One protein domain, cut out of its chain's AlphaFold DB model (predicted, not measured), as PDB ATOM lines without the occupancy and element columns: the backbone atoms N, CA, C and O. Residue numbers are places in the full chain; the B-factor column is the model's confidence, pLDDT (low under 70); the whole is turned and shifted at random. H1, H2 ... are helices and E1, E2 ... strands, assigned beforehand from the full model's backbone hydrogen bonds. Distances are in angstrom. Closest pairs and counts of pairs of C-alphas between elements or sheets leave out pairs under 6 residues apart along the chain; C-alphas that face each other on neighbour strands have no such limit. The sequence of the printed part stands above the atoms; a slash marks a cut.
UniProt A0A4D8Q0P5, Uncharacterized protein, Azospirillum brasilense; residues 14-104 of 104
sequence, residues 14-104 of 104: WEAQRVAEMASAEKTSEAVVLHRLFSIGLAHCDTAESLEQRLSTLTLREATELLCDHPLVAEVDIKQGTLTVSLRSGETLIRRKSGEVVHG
ATOM      1  N   TRP A  14      22.077 -37.427 -54.451       57.03
ATOM      2  CA  TRP A  14      21.959 -36.216 -53.638       57.03
ATOM      3  C   TRP A  14      21.366 -36.489 -52.243       57.03
ATOM      4  O   TRP A  14      21.840 -35.941 -51.248       57.03
ATOM      5  N   GLU A  15      20.368 -37.369 -52.146       57.78
ATOM      6  CA  GLU A  15      19.747 -37.776 -50.881       57.78
ATOM      7  C   GLU A  15      20.746 -38.586 -50.045       57.78
ATOM      8  O   GLU A  15      20.895 -38.350 -48.846       57.78
ATOM      9  N   ALA A  16      21.512 -39.469 -50.695       61.16
ATOM     10  CA  ALA A  16      22.578 -40.240 -50.060       61.16
ATOM     11  C   ALA A  16      23.705 -39.346 -49.508       61.16
ATOM     12  O   ALA A  16      24.287 -39.648 -48.465       61.16
ATOM     13  N   GLN A  17      24.001 -38.226 -50.171       60.66
ATOM     14  CA  GLN A  17      25.025 -37.289 -49.717       60.66
ATOM     15  C   GLN A  17      24.571 -36.482 -48.495       60.66
ATOM     16  O   GLN A  17      25.316 -36.389 -47.519       60.66
ATOM     17  N   ARG A  18      23.323 -35.995 -48.477       63.12
ATOM     18  CA  ARG A  18      22.757 -35.325 -47.290       63.12
ATOM     19  C   ARG A  18      22.709 -36.249 -46.074       63.12
ATOM     20  O   ARG A  18      22.948 -35.807 -44.956       63.12
ATOM     21  N   VAL A  19      22.450 -37.535 -46.290       59.03
ATOM     22  CA  VAL A  19      22.509 -38.565 -45.243       59.03
ATOM     23  C   VAL A  19      23.897 -38.722 -44.676       59.03
ATOM     24  O   VAL A  19      24.041 -38.764 -43.460       59.03
ATOM     25  N   ALA A  20      24.904 -38.828 -45.541       62.34
ATOM     26  CA  ALA A  20      26.279 -38.999 -45.104       62.34
ATOM     27  C   ALA A  20      26.738 -37.803 -44.257       62.34
ATOM     28  O   ALA A  20      27.349 -37.997 -43.210       62.34
ATOM     29  N   GLU A  21      26.370 -36.579 -44.649       60.72
ATOM     30  CA  GLU A  21      26.683 -35.377 -43.872       60.72
ATOM     31  C   GLU A  21      25.955 -35.341 -42.521       60.72
ATOM     32  O   GLU A  21      26.555 -35.010 -41.501       60.72
ATOM     33  N   MET A  22      24.683 -35.744 -42.473       54.44
ATOM     34  CA  MET A  22      23.888 -35.710 -41.239       54.44
ATOM     35  C   MET A  22      24.206 -36.864 -40.280       54.44
ATOM     36  O   MET A  22      24.281 -36.656 -39.072       54.44
ATOM     37  N   ALA A  23      24.451 -38.067 -40.802       55.34
ATOM     38  CA  ALA A  23      24.906 -39.217 -40.021       55.34
ATOM     39  C   ALA A  23      26.317 -38.999 -39.453       55.34
ATOM     40  O   ALA A  23      26.653 -39.553 -38.409       55.34
ATOM     41  N   SER A  24      27.133 -38.168 -40.113       55.66
ATOM     42  CA  SER A  24      28.437 -37.748 -39.602       55.66
ATOM     43  C   SER A  24      28.344 -36.637 -38.545       55.66
ATOM     44  O   SER A  24      29.310 -36.445 -37.807       55.66
ATOM     45  N   ALA A  25      27.226 -35.904 -38.465       54.41
ATOM     46  CA  ALA A  25      27.064 -34.751 -37.575       54.41
ATOM     47  C   ALA A  25      26.531 -35.112 -36.176       54.41
ATOM     48  O   ALA A  25      26.855 -34.429 -35.207       54.41
ATOM     49  N   GLU A  26      25.773 -36.199 -36.024       51.00
ATOM     50  CA  GLU A  26      25.228 -36.632 -34.733       51.00
ATOM     51  C   GLU A  26      25.324 -38.160 -34.593       51.00
ATOM     52  O   GLU A  26      25.203 -38.894 -35.574       51.00
ATOM     53  N   LYS A  27      25.522 -38.666 -33.362       54.22
ATOM     54  CA  LYS A  27      25.348 -40.092 -33.003       54.22
ATOM     55  C   LYS A  27      23.871 -40.478 -33.152       54.22
ATOM     56  O   LYS A  27      23.172 -40.741 -32.176       54.22
ATOM     57  N   THR A  28      23.383 -40.457 -34.375       54.81
ATOM     58  CA  THR A  28      21.978 -40.631 -34.695       54.81
ATOM     59  C   THR A  28      21.776 -42.067 -35.127       54.81
ATOM     60  O   THR A  28      22.431 -42.549 -36.048       54.81
ATOM     61  N   SER A  29      20.897 -42.777 -34.423       60.66
ATOM     62  CA  SER A  29      20.528 -44.143 -34.779       60.66
ATOM     63  C   SER A  29      20.007 -44.190 -36.217       60.66
ATOM     64  O   SER A  29      19.348 -43.255 -36.667       60.66
ATOM     65  N   GLU A  30      20.261 -45.295 -36.918       56.59
ATOM     66  CA  GLU A  30      19.851 -45.529 -38.313       56.59
ATOM     67  C   GLU A  30      18.367 -45.187 -38.570       56.59
ATOM     68  O   GLU A  30      18.024 -44.607 -39.597       56.59
ATOM     69  N   ALA A  31      17.503 -45.417 -37.575       54.88
ATOM     70  CA  ALA A  31      16.089 -45.045 -37.597       54.88
ATOM     71  C   ALA A  31      15.832 -43.532 -37.758       54.88
ATOM     72  O   ALA A  31      14.911 -43.139 -38.465       54.88
ATOM     73  N   VAL A  32      16.646 -42.669 -37.141       60.28
ATOM     74  CA  VAL A  32      16.492 -41.205 -37.236       60.28
ATOM     75  C   VAL A  32      16.935 -40.701 -38.608       60.28
ATOM     76  O   VAL A  32      16.326 -39.790 -39.170       60.28
ATOM     77  N   VAL A  33      17.980 -41.311 -39.166       63.19
ATOM     78  CA  VAL A  33      18.482 -40.992 -40.506       63.19
ATOM     79  C   VAL A  33      17.457 -41.386 -41.568       63.19
ATOM     80  O   VAL A  33      17.142 -40.573 -42.434       63.19
ATOM     81  N   LEU A  34      16.883 -42.590 -41.461       61.88
ATOM     82  CA  LEU A  34      15.795 -43.040 -42.328       61.88
ATOM     83  C   LEU A  34      14.568 -42.137 -42.193       61.88
ATOM     84  O   LEU A  34      14.077 -41.642 -43.201       61.88
ATOM     85  N   HIS A  35      14.130 -41.835 -40.967       61.41
ATOM     86  CA  HIS A  35      13.005 -40.930 -40.742       61.41
ATOM     87  C   HIS A  35      13.221 -39.579 -41.433       61.41
ATOM     88  O   HIS A  35      12.337 -39.102 -42.136       61.41
ATOM     89  N   ARG A  36      14.409 -38.971 -41.306       60.75
ATOM     90  CA  ARG A  36      14.703 -37.690 -41.966       60.75
ATOM     91  C   ARG A  36      14.808 -37.799 -43.482       60.75
ATOM     92  O   ARG A  36      14.315 -36.906 -44.159       60.75
ATOM     93  N   LEU A  37      15.418 -38.854 -44.018       63.03
ATOM     94  CA  LEU A  37      15.421 -39.127 -45.458       63.03
ATOM     95  C   LEU A  37      14.010 -39.174 -46.013       63.03
ATOM     96  O   LEU A  37      13.707 -38.528 -47.010       63.03
ATOM     97  N   PHE A  38      13.141 -39.907 -45.329       63.84
ATOM     98  CA  PHE A  38      11.756 -40.019 -45.722       63.84
ATOM     99  C   PHE A  38      10.989 -38.720 -45.525       63.84
ATOM    100  O   PHE A  38      10.168 -38.412 -46.376       63.84
ATOM    101  N   SER A  39      11.260 -37.927 -44.483       61.41
ATOM    102  CA  SER A  39      10.691 -36.578 -44.350       61.41
ATOM    103  C   SER A  39      11.169 -35.635 -45.456       61.41
ATOM    104  O   SER A  39      10.409 -34.774 -45.885       61.41
ATOM    105  N   ILE A  40      12.410 -35.780 -45.932       64.81
ATOM    106  CA  ILE A  40      12.943 -34.998 -47.054       64.81
ATOM    107  C   ILE A  40      12.271 -35.439 -48.351       64.81
ATOM    108  O   ILE A  40      11.751 -34.586 -49.059       64.81
ATOM    109  N   GLY A  41      12.210 -36.750 -48.615       66.12
ATOM    110  CA  GLY A  41      11.424 -37.332 -49.701       66.12
ATOM    111  C   GLY A  41      10.001 -36.789 -49.638       66.12
ATOM    112  O   GLY A  41       9.649 -35.990 -50.494       66.12
ATOM    113  N   LEU A  42       9.258 -37.132 -48.568       66.62
ATOM    114  CA  LEU A  42       8.253 -36.306 -47.855       66.62
ATOM    115  C   LEU A  42       7.990 -34.927 -48.492       66.62
ATOM    116  O   LEU A  42       7.117 -34.735 -49.333       66.62
ATOM    117  N   ALA A  43       8.801 -33.960 -48.105       63.81
ATOM    118  CA  ALA A  43       8.640 -32.563 -48.472       63.81
ATOM    119  C   ALA A  43       8.646 -32.278 -49.986       63.81
ATOM    120  O   ALA A  43       8.116 -31.253 -50.398       63.81
ATOM    121  N   HIS A  44       9.214 -33.162 -50.809       64.75
ATOM    122  CA  HIS A  44       9.234 -33.043 -52.270       64.75
ATOM    123  C   HIS A  44       8.067 -33.774 -52.955       64.75
ATOM    124  O   HIS A  44       8.116 -34.053 -54.150       64.75
ATOM    125  N   CYS A  45       7.032 -34.174 -52.207       69.62
ATOM    126  CA  CYS A  45       5.766 -34.564 -52.822       69.62
ATOM    127  C   CYS A  45       4.924 -33.341 -53.091       69.62
ATOM    128  O   CYS A  45       4.306 -32.808 -52.173       69.62
ATOM    129  N   ASP A  46       4.812 -33.002 -54.364       70.94
ATOM    130  CA  ASP A  46       3.895 -31.965 -54.821       70.94
ATOM    131  C   ASP A  46       2.599 -32.556 -55.409       70.94
ATOM    132  O   ASP A  46       1.649 -31.823 -55.673       70.94
ATOM    133  N   THR A  47       2.525 -33.886 -55.582       74.94
ATOM    134  CA  THR A  47       1.366 -34.588 -56.161       74.94
ATOM    135  C   THR A  47       0.930 -35.806 -55.344       74.94
ATOM    136  O   THR A  47       1.746 -36.445 -54.669       74.94
ATOM    137  N   ALA A  48      -0.360 -36.151 -55.445       73.88
ATOM    138  CA  ALA A  48      -0.953 -37.346 -54.838       73.88
ATOM    139  C   ALA A  48      -0.240 -38.635 -55.280       73.88
ATOM    140  O   ALA A  48       0.082 -39.484 -54.453       73.88
ATOM    141  N   GLU A  49       0.096 -38.734 -56.567       76.88
ATOM    142  CA  GLU A  49       0.746 -39.905 -57.169       76.88
ATOM    143  C   GLU A  49       2.163 -40.138 -56.614       76.88
ATOM    144  O   GLU A  49       2.537 -41.256 -56.254       76.88
ATOM    145  N   SER A  50       2.943 -39.065 -56.439       76.00
ATOM    146  CA  SER A  50       4.258 -39.162 -55.792       76.00
ATOM    147  C   SER A  50       4.121 -39.580 -54.321       76.00
ATOM    148  O   SER A  50       4.990 -40.276 -53.781       76.00
ATOM    149  N   LEU A  51       3.029 -39.159 -53.662       75.69
ATOM    150  CA  LEU A  51       2.777 -39.448 -52.247       75.69
ATOM    151  C   LEU A  51       2.432 -40.924 -52.090       75.69
ATOM    152  O   LEU A  51       3.000 -41.602 -51.240       75.69
ATOM    153  N   GLU A  52       1.580 -41.438 -52.970       76.81
ATOM    154  CA  GLU A  52       1.244 -42.851 -53.089       76.81
ATOM    155  C   GLU A  52       2.474 -43.737 -53.325       76.81
ATOM    156  O   GLU A  52       2.650 -44.739 -52.622       76.81
ATOM    157  N   GLN A  53       3.354 -43.377 -54.267       74.19
ATOM    158  CA  GLN A  53       4.564 -44.161 -54.540       74.19
ATOM    159  C   GLN A  53       5.455 -44.271 -53.302       74.19
ATOM    160  O   GLN A  53       5.932 -45.355 -52.960       74.19
ATOM    161  N   ARG A  54       5.636 -43.167 -52.573       74.88
ATOM    162  CA  ARG A  54       6.420 -43.169 -51.332       74.88
ATOM    163  C   ARG A  54       5.724 -43.907 -50.207       74.88
ATOM    164  O   ARG A  54       6.374 -44.698 -49.523       74.88
ATOM    165  N   LEU A  55       4.413 -43.748 -50.067       72.69
ATOM    166  CA  LEU A  55       3.628 -44.515 -49.107       72.69
ATOM    167  C   LEU A  55       3.741 -46.013 -49.363       72.69
ATOM    168  O   LEU A  55       3.908 -46.759 -48.405       72.69
ATOM    169  N   SER A  56       3.752 -46.454 -50.618       72.94
ATOM    170  CA  SER A  56       3.898 -47.868 -50.985       72.94
ATOM    171  C   SER A  56       5.199 -48.495 -50.465       72.94
ATOM    172  O   SER A  56       5.212 -49.682 -50.135       72.94
ATOM    173  N   THR A  57       6.265 -47.702 -50.307       72.06
ATOM    174  CA  THR A  57       7.573 -48.163 -49.800       72.06
ATOM    175  C   THR A  57       7.708 -48.173 -48.272       72.06
ATOM    176  O   THR A  57       8.630 -48.797 -47.750       72.06
ATOM    177  N   LEU A  58       6.797 -47.517 -47.547       69.31
ATOM    178  CA  LEU A  58       6.881 -47.309 -46.095       69.31
ATOM    179  C   LEU A  58       6.163 -48.400 -45.300       69.31
ATOM    180  O   LEU A  58       5.269 -49.061 -45.818       69.31
ATOM    181  N   THR A  59       6.441 -48.564 -44.008       72.50
ATOM    182  CA  THR A  59       5.486 -49.268 -43.132       72.50
ATOM    183  C   THR A  59       4.297 -48.362 -42.789       72.50
ATOM    184  O   THR A  59       4.383 -47.141 -42.895       72.50
ATOM    185  N   LEU A  60       3.160 -48.942 -42.377       70.94
ATOM    186  CA  LEU A  60       1.983 -48.161 -41.956       70.94
ATOM    187  C   LEU A  60       2.324 -47.162 -40.847       70.94
ATOM    188  O   LEU A  60       1.861 -46.032 -40.891       70.94
ATOM    189  N   ARG A  61       3.158 -47.577 -39.886       70.12
ATOM    190  CA  ARG A  61       3.562 -46.749 -38.750       70.12
ATOM    191  C   ARG A  61       4.323 -45.506 -39.210       70.12
ATOM    192  O   ARG A  61       3.874 -44.402 -38.922       70.12
ATOM    193  N   GLU A  62       5.393 -45.702 -39.980       72.12
ATOM    194  CA  GLU A  62       6.223 -44.613 -40.512       72.12
ATOM    195  C   GLU A  62       5.406 -43.665 -41.394       72.12
ATOM    196  O   GLU A  62       5.534 -42.451 -41.281       72.12
ATOM    197  N   ALA A  63       4.525 -44.216 -42.233       73.25
ATOM    198  CA  ALA A  63       3.632 -43.424 -43.064       73.25
ATOM    199  C   ALA A  63       2.763 -42.474 -42.226       73.25
ATOM    200  O   ALA A  63       2.702 -41.293 -42.543       73.25
ATOM    201  N   THR A  64       2.142 -42.942 -41.138       73.19
ATOM    202  CA  THR A  64       1.363 -42.057 -40.247       73.19
ATOM    203  C   THR A  64       2.192 -40.920 -39.677       73.19
ATOM    204  O   THR A  64       1.770 -39.772 -39.743       73.19
ATOM    205  N   GLU A  65       3.357 -41.245 -39.108       73.12
ATOM    206  CA  GLU A  65       4.206 -40.265 -38.424       73.12
ATOM    207  C   GLU A  65       4.658 -39.170 -39.395       73.12
ATOM    208  O   GLU A  65       4.653 -37.995 -39.047       73.12
ATOM    209  N   LEU A  66       4.961 -39.539 -40.639       72.69
ATOM    210  CA  LEU A  66       5.442 -38.604 -41.650       72.69
ATOM    211  C   LEU A  66       4.327 -37.832 -42.375       72.69
ATOM    212  O   LEU A  66       4.572 -36.734 -42.870       72.69
ATOM    213  N   LEU A  67       3.118 -38.396 -42.481       75.12
ATOM    214  CA  LEU A  67       1.984 -37.748 -43.148       75.12
ATOM    215  C   LEU A  67       1.301 -36.695 -42.276       75.12
ATOM    216  O   LEU A  67       0.762 -35.737 -42.825       75.12
ATOM    217  N   CYS A  68       1.323 -36.853 -40.949       71.00
ATOM    218  CA  CYS A  68       0.724 -35.888 -40.022       71.00
ATOM    219  C   CYS A  68       1.280 -34.464 -40.200       71.00
ATOM    220  O   CYS A  68       0.536 -33.500 -40.044       71.00
ATOM    221  N   ASP A  69       2.555 -34.334 -40.573       71.12
ATOM    222  CA  ASP A  69       3.231 -33.047 -40.784       71.12
ATOM    223  C   ASP A  69       3.300 -32.622 -42.266       71.12
ATOM    224  O   ASP A  69       3.935 -31.623 -42.612       71.12
ATOM    225  N   HIS A  70       2.669 -33.368 -43.177       75.56
ATOM    226  CA  HIS A  70       2.824 -33.138 -44.609       75.56
ATOM    227  C   HIS A  70       1.877 -32.040 -45.139       75.56
ATOM    228  O   HIS A  70       0.667 -32.112 -44.920       75.56
ATOM    229  N   PRO A  71       2.360 -31.054 -45.924       75.12
ATOM    230  CA  PRO A  71       1.557 -29.899 -46.348       75.12
ATOM    231  C   PRO A  71       0.366 -30.261 -47.246       75.12
ATOM    232  O   PRO A  71      -0.678 -29.613 -47.171       75.12
ATOM    233  N   LEU A  72       0.492 -31.309 -48.068       76.88
ATOM    234  CA  LEU A  72      -0.610 -31.804 -48.904       76.88
ATOM    235  C   LEU A  72      -1.675 -32.573 -48.122       76.88
ATOM    236  O   LEU A  72      -2.767 -32.782 -48.644       76.88
ATOM    237  N   VAL A  73      -1.373 -33.013 -46.902       82.19
ATOM    238  CA  VAL A  73      -2.269 -33.863 -46.125       82.19
ATOM    239  C   VAL A  73      -3.193 -32.980 -45.294       82.19
ATOM    240  O   VAL A  73      -2.773 -32.041 -44.612       82.19
ATOM    241  N   ALA A  74      -4.486 -33.245 -45.420       83.69
ATOM    242  CA  ALA A  74      -5.527 -32.624 -44.619       83.69
ATOM    243  C   ALA A  74      -5.835 -33.476 -43.386       83.69
ATOM    244  O   ALA A  74      -5.964 -32.938 -42.289       83.69
ATOM    245  N   GLU A  75      -5.935 -34.795 -43.570       83.25
ATOM    246  CA  GLU A  75      -6.291 -35.738 -42.515       83.25
ATOM    247  C   GLU A  75      -5.623 -37.096 -42.749       83.25
ATOM    248  O   GLU A  75      -5.443 -37.531 -43.889       83.25
ATOM    249  N   VAL A  76      -5.271 -37.770 -41.655       82.12
ATOM    250  CA  VAL A  76      -4.763 -39.142 -41.660       82.12
ATOM    251  C   VAL A  76      -5.603 -39.968 -40.693       82.12
ATOM    252  O   VAL A  76      -5.649 -39.666 -39.503       82.12
ATOM    253  N   ASP A  77      -6.236 -41.029 -41.186       83.69
ATOM    254  CA  ASP A  77      -6.997 -41.983 -40.377       83.69
ATOM    255  C   ASP A  77      -6.385 -43.379 -40.514       83.69
ATOM    256  O   ASP A  77      -6.080 -43.840 -41.612       83.69
ATOM    257  N   ILE A  78      -6.206 -44.076 -39.392       80.25
ATOM    258  CA  ILE A  78      -5.789 -45.479 -39.393       80.25
ATOM    259  C   ILE A  78      -6.856 -46.332 -38.729       80.25
ATOM    260  O   ILE A  78      -7.119 -46.212 -37.532       80.25
ATOM    261  N   LYS A  79      -7.389 -47.296 -39.484       80.12
ATOM    262  CA  LYS A  79      -8.311 -48.315 -38.973       80.12
ATOM    263  C   LYS A  79      -7.881 -49.710 -39.388       80.12
ATOM    264  O   LYS A  79      -7.755 -50.011 -40.566       80.12
ATOM    265  N   GLN A  80      -7.687 -50.586 -38.399       76.12
ATOM    266  CA  GLN A  80      -7.461 -52.030 -38.589       76.12
ATOM    267  C   GLN A  80      -6.353 -52.393 -39.606       76.12
ATOM    268  O   GLN A  80      -6.413 -53.425 -40.271       76.12
ATOM    269  N   GLY A  81      -5.301 -51.573 -39.700       71.19
ATOM    270  CA  GLY A  81      -4.205 -51.783 -40.653       71.19
ATOM    271  C   GLY A  81      -4.467 -51.232 -42.056       71.19
ATOM    272  O   GLY A  81      -3.707 -51.531 -42.969       71.19
ATOM    273  N   THR A  82      -5.507 -50.428 -42.226       80.75
ATOM    274  CA  THR A  82      -5.704 -49.554 -43.378       80.75
ATOM    275  C   THR A  82      -5.377 -48.128 -42.951       80.75
ATOM    276  O   THR A  82      -5.827 -47.684 -41.897       80.75
ATOM    277  N   LEU A  83      -4.571 -47.444 -43.754       83.12
ATOM    278  CA  LEU A  83      -4.235 -46.033 -43.646       83.12
ATOM    279  C   LEU A  83      -5.009 -45.285 -44.725       83.12
ATOM    280  O   LEU A  83      -4.829 -45.554 -45.906       83.12
ATOM    281  N   THR A  84      -5.840 -44.344 -44.320       85.00
ATOM    282  CA  THR A  84      -6.559 -43.433 -45.200       85.00
ATOM    283  C   THR A  84      -5.930 -42.056 -45.066       85.00
ATOM    284  O   THR A  84      -5.756 -41.552 -43.959       85.00
ATOM    285  N   VAL A  85      -5.566 -41.458 -46.192       85.00
ATOM    286  CA  VAL A  85      -4.912 -40.156 -46.275       85.00
ATOM    287  C   VAL A  85      -5.795 -39.257 -47.116       85.00
ATOM    288  O   VAL A  85      -5.931 -39.473 -48.319       85.00
ATOM    289  N   SER A  86      -6.383 -38.251 -46.490       86.50
ATOM    290  CA  SER A  86      -7.169 -37.238 -47.185       86.50
ATOM    291  C   SER A  86      -6.249 -36.082 -47.542       86.50
ATOM    292  O   SER A  86      -5.622 -35.477 -46.667       86.50
ATOM    293  N   LEU A  87      -6.149 -35.770 -48.828       85.50
ATOM    294  CA  LEU A  87      -5.357 -34.656 -49.325       85.50
ATOM    295  C   LEU A  87      -6.170 -33.366 -49.305       85.50
ATOM    296  O   LEU A  87      -7.392 -33.361 -49.442       85.50
ATOM    297  N   ARG A  88      -5.480 -32.231 -49.186       82.88
ATOM    298  CA  ARG A  88      -6.103 -30.900 -49.260       82.88
ATOM    299  C   ARG A  88      -6.719 -30.603 -50.628       82.88
ATOM    300  O   ARG A  88      -7.578 -29.733 -50.713       82.88
ATOM    301  N   SER A  89      -6.301 -31.318 -51.672       80.81
ATOM    302  CA  SER A  89      -6.925 -31.282 -52.999       80.81
ATOM    303  C   SER A  89      -8.320 -31.921 -53.029       80.81
ATOM    304  O   SER A  89      -9.051 -31.715 -53.994       80.81
ATOM    305  N   GLY A  90      -8.707 -32.664 -51.984       78.62
ATOM    306  CA  GLY A  90      -9.947 -33.440 -51.921       78.62
ATOM    307  C   GLY A  90      -9.792 -34.897 -52.371       78.62
ATOM    308  O   GLY A  90     -10.742 -35.665 -52.267       78.62
ATOM    309  N   GLU A  91      -8.608 -35.289 -52.842       83.75
ATOM    310  CA  GLU A  91      -8.282 -36.676 -53.183       83.75
ATOM    311  C   GLU A  91      -8.061 -37.514 -51.920       83.75
ATOM    312  O   GLU A  91      -7.496 -37.032 -50.935       83.75
ATOM    313  N   THR A  92      -8.462 -38.786 -51.952       84.50
ATOM    314  CA  THR A  92      -8.247 -39.719 -50.841       84.50
ATOM    315  C   THR A  92      -7.363 -40.877 -51.290       84.50
ATOM    316  O   THR A  92      -7.668 -41.567 -52.257       84.50
ATOM    317  N   LEU A  93      -6.273 -41.124 -50.566       81.56
ATOM    318  CA  LEU A  93      -5.394 -42.273 -50.774       81.56
ATOM    319  C   LEU A  93      -5.630 -43.290 -49.661       81.56
ATOM    320  O   LEU A  93      -5.424 -43.004 -48.484       81.56
ATOM    321  N   ILE A  94      -6.043 -44.499 -50.022       80.62
ATOM    322  CA  ILE A  94      -6.328 -45.574 -49.076       80.62
ATOM    323  C   ILE A  94      -5.276 -46.655 -49.252       80.62
ATOM    324  O   ILE A  94      -5.285 -47.405 -50.221       80.62
ATOM    325  N   ARG A  95      -4.388 -46.787 -48.277       77.25
ATOM    326  CA  ARG A  95      -3.389 -47.843 -48.221       77.25
ATOM    327  C   ARG A  95      -3.821 -48.969 -47.300       77.25
ATOM    328  O   ARG A  95      -3.946 -48.798 -46.091       77.25
ATOM    329  N   ARG A  96      -3.986 -50.163 -47.853       76.81
ATOM    330  CA  ARG A  96      -4.340 -51.373 -47.105       76.81
ATOM    331  C   ARG A  96      -3.100 -52.057 -46.535       76.81
ATOM    332  O   ARG A  96      -1.982 -51.882 -47.014       76.81
ATOM    333  N   LYS A  97      -3.313 -52.933 -45.549       62.84
ATOM    334  CA  LYS A  97      -2.262 -53.738 -44.899       62.84
ATOM    335  C   LYS A  97      -1.467 -54.626 -45.868       62.84
ATOM    336  O   LYS A  97      -0.352 -55.024 -45.549       62.84
ATOM    337  N   SER A  98      -2.037 -54.930 -47.034       65.12
ATOM    338  CA  SER A  98      -1.385 -55.654 -48.131       65.12
ATOM    339  C   SER A  98      -0.321 -54.832 -48.869       65.12
ATOM    340  O   SER A  98       0.399 -55.394 -49.686       65.12
ATOM    341  N   GLY A  99      -0.213 -53.526 -48.598       60.12
ATOM    342  CA  GLY A  99       0.651 -52.599 -49.331       60.12
ATOM    343  C   GLY A  99      -0.011 -51.981 -50.564       60.12
ATOM    344  O   GLY A  99       0.567 -51.072 -51.146       60.12
ATOM    345  N   GLU A 100      -1.217 -52.426 -50.922       67.44
ATOM    346  CA  GLU A 100      -2.030 -51.859 -52.002       67.44
ATOM    347  C   GLU A 100      -2.531 -50.463 -51.610       67.44
ATOM    348  O   GLU A 100      -3.151 -50.306 -50.552       67.44
ATOM    349  N   VAL A 101      -2.256 -49.468 -52.453       69.06
ATOM    350  CA  VAL A 101      -2.843 -48.130 -52.361       69.06
ATOM    351  C   VAL A 101      -3.938 -48.029 -53.417       69.06
ATOM    352  O   VAL A 101      -3.744 -48.431 -54.559       69.06
ATOM    353  N   VAL A 102      -5.114 -47.558 -53.018       73.06
ATOM    354  CA  VAL A 102      -6.251 -47.319 -53.908       73.06
ATOM    355  C   VAL A 102      -6.752 -45.895 -53.727       73.06
ATOM    356  O   VAL A 102      -6.674 -45.333 -52.634       73.06
ATOM    357  N   HIS A 103      -7.270 -45.327 -54.808       71.56
ATOM    358  CA  HIS A 103      -7.868 -43.997 -54.813       71.56
ATOM    359  C   HIS A 103      -9.311 -44.124 -54.320       71.56
ATOM    360  O   HIS A 103     -10.048 -44.996 -54.790       71.56
ATOM    361  N   GLY A 104      -9.660 -43.325 -53.314       58.12
ATOM    362  CA  GLY A 104     -10.995 -43.237 -52.721       58.12
ATOM    363  C   GLY A 104     -11.804 -42.089 -53.295       58.12
ATOM    364  O   GLY A 104     -11.193 -41.035 -53.580       58.12
TER     365      GLY A 104
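AT A GLANCE: This is residues 14 to 104 of the 104 residues of an uncharacterized protein of Azospirillum brasilense (UniProt A0A4D8Q0P5). A meandering sheet of four strands forms a wall at one end, with H3 and H4 over one face and no named helix over the other. H2 packs on H4 and, by its last part, on H3, on the side turned from the sheet, and H1 folds back beyond it at the far end of the long axis. The printed part has 91 residues, with four named helices followed by four named strands; the sheet's order is E1, E2, E3, E4, antiparallel throughout, and the class is mixed, helices and strands. It is compact, with a radius of gyration of the C-alphas of 13.8 A, yet elongated in outline, spanning 42 by 26 by 18 A.

IN THESE COORDINATES: The sheet consists of E1, residues 73 to 79, 17.2 A long from C-alpha 73 at (-2.269, -33.863, -46.125); E2, residues 82 to 87, 16.0 A; E3, residues 92 to 95, 9.8 A; and E4, residues 101 to 103, 7.0 A, ending at C-alpha 103 at (-7.868, -43.997, -54.813). H3 spans residues 48 to 57, 14.7 A, and H4 residues 60 to 67, 10.5 A. H2 spans residues 30 to 43, 19.9 A. H1 spans residues 14 to 25, 16.9 A, from C-alpha 14 at (21.959, -36.216, -53.638).

HOW THE PARTS SIT: E1 to E4 form a meander, each strand the antiparallel neighbour of the one before. Across the hairpin E1 and E2, N 77 and O 84 are 2.9 A apart, within hydrogen-bond range; across the hairpin E2 and E3, N 85 and O 93 are 2.8 A apart; across the hairpin E3 and E4, N 94 and O 102 are 2.8 A apart. H3 and H4 are on the same face of the sheet, in two layers, helices on one face of a sheet. H3 lies over E3 at a height over the sheet of 9.3 A, its closest C-alphas to E3 being those of Glu 52 and Leu 93, 7.1 A. H4 lies over E2 at a height of 9.1 A, the closest C-alphas being those of Leu 60 and Leu 83, 6.8 A. H2 touches H4 at a steep tilt of 51 degrees, the same way, closest at the C-alphas of Ser 39 and Leu 66, 6.2 A. With residues 41 to 42 alone H2 only just touches H3, with 3 pairs of C-alphas within 8 A, closest at Leu 42 and Leu 51, 7.7 A; the two form a helical hairpin. With residues 33 to 37 alone H2 touches H1 in another helical hairpin, closest at the C-alphas of Val 19 and Val 33, 6.7 A. H1 is apart from H3 and H4. Every O i to N i+4 pair is within hydrogen-bond range in H1, H2 and H4, and 5 of 6 in H3.

THE WHOLE: The two C-alphas farthest apart, those of Ser 24 and Gly 104, are 41.9 A apart. Residues 24 to 31 stand free. The printed part has no cut, and the seven links between its named elements are tight. Mean pLDDT of the printed part is 70.2; it is under 70 at residues 14 to 45, 58, 97 to 101 and 104.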